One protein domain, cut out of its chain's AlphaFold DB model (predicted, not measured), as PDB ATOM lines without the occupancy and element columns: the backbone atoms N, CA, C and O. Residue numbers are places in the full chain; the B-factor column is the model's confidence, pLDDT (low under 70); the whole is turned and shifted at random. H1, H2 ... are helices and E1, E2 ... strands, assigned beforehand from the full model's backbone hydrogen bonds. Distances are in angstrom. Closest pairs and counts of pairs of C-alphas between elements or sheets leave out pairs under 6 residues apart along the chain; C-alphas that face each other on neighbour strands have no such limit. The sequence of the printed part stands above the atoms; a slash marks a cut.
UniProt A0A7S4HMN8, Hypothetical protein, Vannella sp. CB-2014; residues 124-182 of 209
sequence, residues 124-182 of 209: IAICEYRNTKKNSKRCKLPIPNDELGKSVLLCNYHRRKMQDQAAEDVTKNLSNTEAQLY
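What this domain is: This is residues 124 to 182 of the 209 residues of the protein "Hypothetical protein" of Vannella sp. CB-2014 (UniProt A0A7S4HMN8). What is the shape? A small head holds a hairpin of two short antiparallel strands, E1 and E2, with a long loop, and a long helix, H1, sticks out from it with residues 163 to 182. What makes it up? The 59 printed residues hold E1, E2 and H1 in that order, mostly helix. The whole is only just extended, close to loose, with a radius of gyration of the C-alphas of 15.6 A, and spans 51 by 28 by 15 A.

How they stand to each other: How do the strands pair? E1, residues 124 to 126, and E2, residues 142 to 144, form an antiparallel hairpin at 139 degrees, with N 125 and O 143 2.8 A apart, within hydrogen-bond range. Where is the helix? H1, residues 156 to 182, is apart from E1, and its every O i to N i+4 pair is within hydrogen-bond range.

Where its parts are: Where does E1 begin? C-alpha 124 is at (19.482, 33.636, 25.074); E1 measures 6.8 A and E2 6.9 A. Where does H1 end? It runs 39.3 A to C-alpha 182 at (-30.242, 24.009, 16.860).

The domain as a whole: How is it linked? The printed part has no cut, and both links are long. Where is confidence low? Residues 147 to 148 are under 70.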
ATOM      1  N   ILE A 124      20.179  33.841  26.342       85.06
ATOM      2  CA  ILE A 124      19.482  33.636  25.074       85.06
ATOM      3  C   ILE A 124      19.132  32.153  24.938       85.06
ATOM      4  O   ILE A 124      20.003  31.315  24.732       85.06
ATOM      5  N   ALA A 125      17.843  31.832  24.998       87.69
ATOM      6  CA  ALA A 125      17.317  30.510  24.677       87.69
ATOM      7  C   ALA A 125      16.900  30.421  23.200       87.69
ATOM      8  O   ALA A 125      16.659  31.429  22.539       87.69
ATOM      9  N   ILE A 126      16.779  29.208  22.658       88.75
ATOM     10  CA  ILE A 126      16.192  28.995  21.325       88.75
ATOM     11  C   ILE A 126      14.705  28.695  21.481       88.75
ATOM     12  O   ILE A 126      14.312  27.924  22.352       88.75
ATOM     13  N   CYS A 127      13.887  29.232  20.579       92.12
ATOM     14  CA  CYS A 127      12.481  28.877  20.484       92.12
ATOM     15  C   CYS A 127      12.255  27.360  20.392       92.12
ATOM     16  O   CYS A 127      12.733  26.689  19.477       92.12
ATOM     17  N   GLU A 128      11.440  26.830  21.298       93.00
ATOM     18  CA  GLU A 128      11.169  25.395  21.395       93.00
ATOM     19  C   GLU A 128      10.117  24.889  20.407       93.00
ATOM     20  O   GLU A 128       9.936  23.677  20.268       93.00
ATOM     21  N   TYR A 129       9.463  25.794  19.674       94.38
ATOM     22  CA  TYR A 129       8.407  25.456  18.728       94.38
ATOM     23  C   TYR A 129       8.860  24.404  17.708       94.38
ATOM     24  O   TYR A 129       9.863  24.580  17.004       94.38
ATOM     25  N   ARG A 130       8.069  23.335  17.582       94.81
ATOM     26  CA  ARG A 130       8.203  22.300  16.553       94.81
ATOM     27  C   ARG A 130       7.056  22.422  15.564       94.81
ATOM     28  O   ARG A 130       5.893  22.338  15.943       94.81
ATOM     29  N   ASN A 131       7.384  22.590  14.285       91.00
ATOM     30  CA  ASN A 131       6.362  22.637  13.247       91.00
ATOM     31  C   ASN A 131       5.884  21.218  12.904       91.00
ATOM     32  O   ASN A 131       6.521  20.530  12.105       91.00
ATOM     33  N   THR A 132       4.752  20.803  13.472       89.69
ATOM     34  CA  THR A 132       4.144  19.481  13.232       89.69
ATOM     35  C   THR A 132       3.803  19.232  11.760       89.69
ATOM     36  O   THR A 132       3.859  18.096  11.310       89.69
ATOM     37  N   LYS A 133       3.538  20.287  10.973       87.56
ATOM     38  CA  LYS A 133       3.172  20.182   9.548       87.56
ATOM     39  C   LYS A 133       4.370  20.051   8.598       87.56
ATOM     40  O   LYS A 133       4.189  19.683   7.445       87.56
ATOM     41  N   LYS A 134       5.590  20.401   9.031       82.50
ATOM     42  CA  LYS A 134       6.798  20.439   8.176       82.50
ATOM     43  C   LYS A 134       7.959  19.666   8.810       82.50
ATOM     44  O   LYS A 134       8.975  20.257   9.183       82.50
ATOM     45  N   ASN A 135       7.803  18.348   8.930       88.44
ATOM     46  CA  ASN A 135       8.814  17.405   9.439       88.44
ATOM     47  C   ASN A 135       9.321  17.715  10.856       88.44
ATOM     48  O   ASN A 135      10.493  17.488  11.154       88.44
ATOM     49  N   SER A 136       8.485  18.298  11.721       87.19
ATOM     50  CA  SER A 136       8.857  18.631  13.105       87.19
ATOM     51  C   SER A 136      10.120  19.494  13.217       87.19
ATOM     52  O   SER A 136      10.802  19.481  14.247       87.19
ATOM     53  N   LYS A 137      10.445  20.269  12.168       91.81
ATOM     54  CA  LYS A 137      11.598  21.175  12.179       91.81
ATOM     55  C   LYS A 137      11.429  22.170  13.329       91.81
ATOM     56  O   LYS A 137      10.391  22.829  13.446       91.81
ATOM     57  N   ARG A 138      12.455  22.255  14.181       90.88
ATOM     58  CA  ARG A 138      12.502  23.200  15.303       90.88
ATOM     59  C   ARG A 138      12.737  24.610  14.783       90.88
ATOM     60  O   ARG A 138      13.536  24.815  13.865       90.88
ATOM     61  N   CYS A 139      12.061  25.577  15.387       91.75
ATOM     62  CA  CYS A 139      12.396  26.976  15.196       91.75
ATOM     63  C   CYS A 139      13.832  27.232  15.683       91.75
ATOM     64  O   CYS A 139      14.251  26.691  16.699       91.75
ATOM     65  N   LYS A 140      14.593  28.045  14.944       88.69
ATOM     66  CA  LYS A 140      15.959  28.457  15.314       88.69
ATOM     67  C   LYS A 140      16.029  29.922  15.750       88.69
ATOM     68  O   LYS A 140      17.108  30.499  15.771       88.69
ATOM     69  N   LEU A 141      14.879  30.538  16.034       87.31
ATOM     70  CA  LEU A 141      14.841  31.932  16.454       87.31
ATOM     71  C   LEU A 141      15.256  32.042  17.932       87.31
ATOM     72  O   LEU A 141      14.677  31.343  18.766       87.31
ATOM     73  N   PRO A 142      16.234  32.898  18.245       84.81
ATOM     74  CA  PRO A 142      16.695  33.156  19.603       84.81
ATOM     75  C   PRO A 142      15.693  34.025  20.381       84.81
ATOM     76  O   PRO A 142      15.008  34.869  19.800       84.81
ATOM     77  N   ILE A 143      15.611  33.809  21.692       89.00
ATOM     78  CA  ILE A 143      14.692  34.458  22.633       89.00
ATOM     79  C   ILE A 143      15.496  34.879  23.871       89.00
ATOM     80  O   ILE A 143      16.263  34.067  24.382       89.00
ATOM     81  N   PRO A 144      15.339  36.109  24.383       85.38
ATOM     82  CA  PRO A 144      15.961  36.511  25.642       85.38
ATOM     83  C   PRO A 144      15.448  35.677  26.835       85.38
ATOM     84  O   PRO A 144      14.247  35.465  26.989       85.38
ATOM     85  N   ASN A 145      16.366  35.233  27.701       81.62
ATOM     86  CA  ASN A 145      16.105  34.426  28.906       81.62
ATOM     87  C   ASN A 145      15.394  35.189  30.018       81.62
ATOM     88  O   ASN A 145      14.976  34.566  30.987       81.62
ATOM     89  N   ASP A 146      15.249  36.508  29.915       80.62
ATOM     90  CA  ASP A 146      14.548  37.294  30.938       80.62
ATOM     91  C   ASP A 146      13.073  36.846  31.089       80.62
ATOM     92  O   ASP A 146      12.413  37.160  32.075       80.62
ATOM     93  N   GLU A 147      12.566  36.034  30.150       68.94
ATOM     94  CA  GLU A 147      11.259  35.380  30.212       68.94
ATOM     95  C   GLU A 147      11.264  33.941  30.785       68.94
ATOM     96  O   GLU A 147      10.250  33.253  30.657       68.94
ATOM     97  N   LEU A 148      12.345  33.468  31.431       63.84
ATOM     98  CA  LEU A 148      12.481  32.075  31.920       63.84
ATOM     99  C   LEU A 148      11.390  31.607  32.892       63.84
ATOM    100  O   LEU A 148      11.226  30.409  33.098       63.84
ATOM    101  N   GLY A 149      10.641  32.532  33.495       73.38
ATOM    102  CA  GLY A 149       9.490  32.202  34.339       73.38
ATOM    103  C   GLY A 149       8.283  31.659  33.564       73.38
ATOM    104  O   GLY A 149       7.309  31.228  34.178       73.38
ATOM    105  N   LYS A 150       8.305  31.688  32.226       78.50
ATOM    106  CA  LYS A 150       7.229  31.162  31.380       78.50
ATOM    107  C   LYS A 150       7.527  29.704  31.041       78.50
ATOM    108  O   LYS A 150       8.595  29.387  30.532       78.50
ATOM    109  N   SER A 151       6.545  28.831  31.252       77.31
ATOM    110  CA  SER A 151       6.653  27.384  31.009       77.31
ATOM    111  C   SER A 151       6.933  26.992  29.552       77.31
ATOM    112  O   SER A 151       7.236  25.831  29.293       77.31
ATOM    113  N   VAL A 152       6.831  27.925  28.594       84.44
ATOM    114  CA  VAL A 152       7.085  27.658  27.173       84.44
ATOM    115  C   VAL A 152       7.902  28.785  26.535       84.44
ATOM    116  O   VAL A 152       7.455  29.933  26.436       84.44
ATOM    117  N   LEU A 153       9.085  28.437  26.026       90.19
ATOM    118  CA  LEU A 153      10.007  29.359  25.360       90.19
ATOM    119  C   LEU A 153       9.655  29.479  23.866       90.19
ATOM    120  O   LEU A 153      10.234  28.828  22.993       90.19
ATOM    121  N   LEU A 154       8.663  30.314  23.550       93.00
ATOM    122  CA  LEU A 154       8.244  30.612  22.173       93.00
ATOM    123  C   LEU A 154       8.698  32.004  21.738       93.00
ATOM    124  O   LEU A 154       8.545  32.968  22.484       93.00
ATOM    125  N   CYS A 155       9.199  32.128  20.505       92.38
ATOM    126  CA  CYS A 155       9.480  33.437  19.924       92.38
ATOM    127  C   CYS A 155       8.164  34.181  19.670       92.38
ATOM    128  O   CYS A 155       7.116  33.550  19.533       92.38
ATOM    129  N   ASN A 156       8.212  35.510  19.541       90.56
ATOM    130  CA  ASN A 156       7.006  36.332  19.365       90.56
ATOM    131  C   ASN A 156       6.113  35.860  18.209       90.56
ATOM    132  O   ASN A 156       4.893  35.823  18.350       90.56
ATOM    133  N   TYR A 157       6.717  35.419  17.102       94.75
ATOM    134  CA  TYR A 157       5.984  34.863  15.968       94.75
ATOM    135  C   TYR A 157       5.189  33.601  16.345       94.75
ATOM    136  O   TYR A 157       3.990  33.523  16.093       94.75
ATOM    137  N   HIS A 158       5.829  32.617  16.984       95.06
ATOM    138  CA  HIS A 158       5.154  31.370  17.359       95.06
ATOM    139  C   HIS A 158       4.228  31.528  18.564       95.06
ATOM    140  O   HIS A 158       3.218  30.835  18.625       95.06
ATOM    141  N   ARG A 159       4.531  32.449  19.485       93.00
ATOM    142  CA  ARG A 159       3.640  32.822  20.589       93.00
ATOM    143  C   ARG A 159       2.321  33.356  20.039       93.00
ATOM    144  O   ARG A 159       1.273  32.840  20.406       93.00
ATOM    145  N   ARG A 160       2.384  34.319  19.115       93.75
ATOM    146  CA  ARG A 160       1.193  34.896  18.483       93.75
ATOM    147  C   ARG A 160       0.427  33.859  17.673       93.75
ATOM    148  O   ARG A 160      -0.756  33.675  17.891       93.75
ATOM    149  N   LYS A 161       1.131  33.072  16.858       93.75
ATOM    150  CA  LYS A 161       0.514  31.985  16.092       93.75
ATOM    151  C   LYS A 161      -0.219  30.960  16.972       93.75
ATOM    152  O   LYS A 161      -1.270  30.473  16.579       93.75
ATOM    153  N   MET A 162       0.333  30.614  18.136       91.50
ATOM    154  CA  MET A 162      -0.330  29.723  19.100       91.50
ATOM    155  C   MET A 162      -1.568  30.370  19.730       91.50
ATOM    156  O   MET A 162      -2.561  29.683  19.943       91.50
ATOM    157  N   GLN A 163      -1.533  31.677  19.999       91.88
ATOM    158  CA  GLN A 163      -2.698  32.422  20.489       91.88
ATOM    159  C   GLN A 163      -3.806  32.504  19.434       91.88
ATOM    160  O   GLN A 163      -4.960  32.243  19.758       91.88
ATOM    161  N   ASP A 164      -3.450  32.796  18.181       91.81
ATOM    162  CA  ASP A 164      -4.396  32.852  17.063       91.81
ATOM    163  C   ASP A 164      -5.057  31.480  16.852       91.81
ATOM    164  O   ASP A 164      -6.274  31.383  16.726       91.81
ATOM    165  N   GLN A 165      -4.272  30.398  16.918       90.44
ATOM    166  CA  GLN A 165      -4.803  29.043  16.789       90.44
ATOM    167  C   GLN A 165      -5.734  28.662  17.953       90.44
ATOM    168  O   GLN A 165      -6.788  28.077  17.721       90.44
ATOM    169  N   ALA A 166      -5.400  29.045  19.190       89.88
ATOM    170  CA  ALA A 166      -6.289  28.843  20.333       89.88
ATOM    171  C   ALA A 166      -7.606  29.629  20.188       89.88
ATOM    172  O   ALA A 166      -8.667  29.112  20.530       89.88
ATOM    173  N   ALA A 167      -7.560  30.853  19.654       89.69
ATOM    174  CA  ALA A 167      -8.756  31.651  19.390       89.69
ATOM    175  C   ALA A 167      -9.640  31.025  18.295       89.69
ATOM    176  O   ALA A 167     -10.865  30.973  18.437       89.69
ATOM    177  N   GLU A 168      -9.035  30.496  17.227       89.94
ATOM    178  CA  GLU A 168      -9.761  29.750  16.193       89.94
ATOM    179  C   GLU A 168     -10.432  28.488  16.751       89.94
ATOM    180  O   GLU A 168     -11.585  28.215  16.418       89.94
ATOM    181  N   ASP A 169      -9.738  27.726  17.599       88.19
ATOM    182  CA  ASP A 169     -10.276  26.498  18.193       88.19
ATOM    183  C   ASP A 169     -11.438  26.800  19.153       88.19
ATOM    184  O   ASP A 169     -12.453  26.102  19.138       88.19
ATOM    185  N   VAL A 170     -11.356  27.889  19.928       90.31
ATOM    186  CA  VAL A 170     -12.478  28.379  20.752       90.31
ATOM    187  C   VAL A 170     -13.675  28.761  19.880       90.31
ATOM    188  O   VAL A 170     -14.799  28.362  20.176       90.31
ATOM    189  N   THR A 171     -13.441  29.475  18.777       85.06
ATOM    190  CA  THR A 171     -14.510  29.906  17.861       85.06
ATOM    191  C   THR A 171     -15.198  28.711  17.193       85.06
ATOM    192  O   THR A 171     -16.425  28.660  17.134       85.06
ATOM    193  N   LYS A 172     -14.432  27.703  16.753       85.56
ATOM    194  CA  LYS A 172     -14.978  26.464  16.163       85.56
ATOM    195  C   LYS A 172     -15.759  25.625  17.176       85.56
ATOM    196  O   LYS A 172     -16.763  25.007  16.826       85.56
ATOM    197  N   ASN A 173     -15.316  25.590  18.431       82.94
ATOM    198  CA  ASN A 173     -16.046  24.889  19.485       82.94
ATOM    199  C   ASN A 173     -17.380  25.581  19.801       82.94
ATOM    200  O   ASN A 173     -18.387  24.889  19.921       82.94
ATOM    201  N   LEU A 174     -17.406  26.919  19.844       79.06
ATOM    202  CA  LEU A 174     -18.635  27.700  20.028       79.06
ATOM    203  C   LEU A 174     -19.648  27.453  18.900       79.06
ATOM    204  O   LEU A 174     -20.814  27.169  19.181       79.06
ATOM    205  N   SER A 175     -19.204  27.463  17.637       79.88
ATOM    206  CA  SER A 175     -20.097  27.190  16.502       79.88
ATOM    207  C   SER A 175     -20.654  25.764  16.525       79.88
ATOM    208  O   SER A 175     -21.806  25.542  16.163       79.88
ATOM    209  N   ASN A 176     -19.867  24.787  16.986       76.06
ATOM    210  CA  ASN A 176     -20.338  23.408  17.124       76.06
ATOM    211  C   ASN A 176     -21.375  23.257  18.247       76.06
ATOM    212  O   ASN A 176     -22.345  22.520  18.073       76.06
ATOM    213  N   THR A 177     -21.216  23.960  19.374       78.75
ATOM    214  CA  THR A 177     -22.234  23.969  20.440       78.75
ATOM    215  C   THR A 177     -23.532  24.647  20.006       78.75
ATOM    216  O   THR A 177     -24.612  24.155  20.324       78.75
ATOM    217  N   GLU A 178     -23.449  25.726  19.227       76.25
ATOM    218  CA  GLU A 178     -24.627  26.412  18.687       76.25
ATOM    219  C   GLU A 178     -25.373  25.539  17.663       76.25
ATOM    220  O   GLU A 178     -26.593  25.392  17.734       76.25
ATOM    221  N   ALA A 179     -24.641  24.850  16.780       75.00
ATOM    222  CA  ALA A 179     -25.222  23.881  15.852       75.00
ATOM    223  C   ALA A 179     -25.875  22.682  16.574       75.00
ATOM    224  O   ALA A 179     -26.928  22.203  16.146       75.00
ATOM    225  N   GLN A 180     -25.297  22.210  17.687       79.06
ATOM    226  CA  GLN A 180     -25.908  21.162  18.516       79.06
ATOM    227  C   GLN A 180     -27.202  21.626  19.199       79.06
ATOM    228  O   GLN A 180     -28.160  20.855  19.244       79.06
ATOM    229  N   LEU A 181     -27.263  22.874  19.676       78.50
ATOM    230  CA  LEU A 181     -28.487  23.461  20.238       78.50
ATOM    231  C   LEU A 181     -29.602  23.558  19.189       78.50
ATOM    232  O   LEU A 181     -30.747  23.210  19.476       78.50
ATOM    233  N   TYR A 182     -29.268  23.942  17.954       73.38
ATOM    234  CA  TYR A 182     -30.242  24.009  16.860       73.38
ATOM    235  C   TYR A 182     -30.800  22.623  16.486       73.38
ATOM    236  O   TYR A 182     -31.999  22.469  16.260       73.38
TER     237      TYR A 182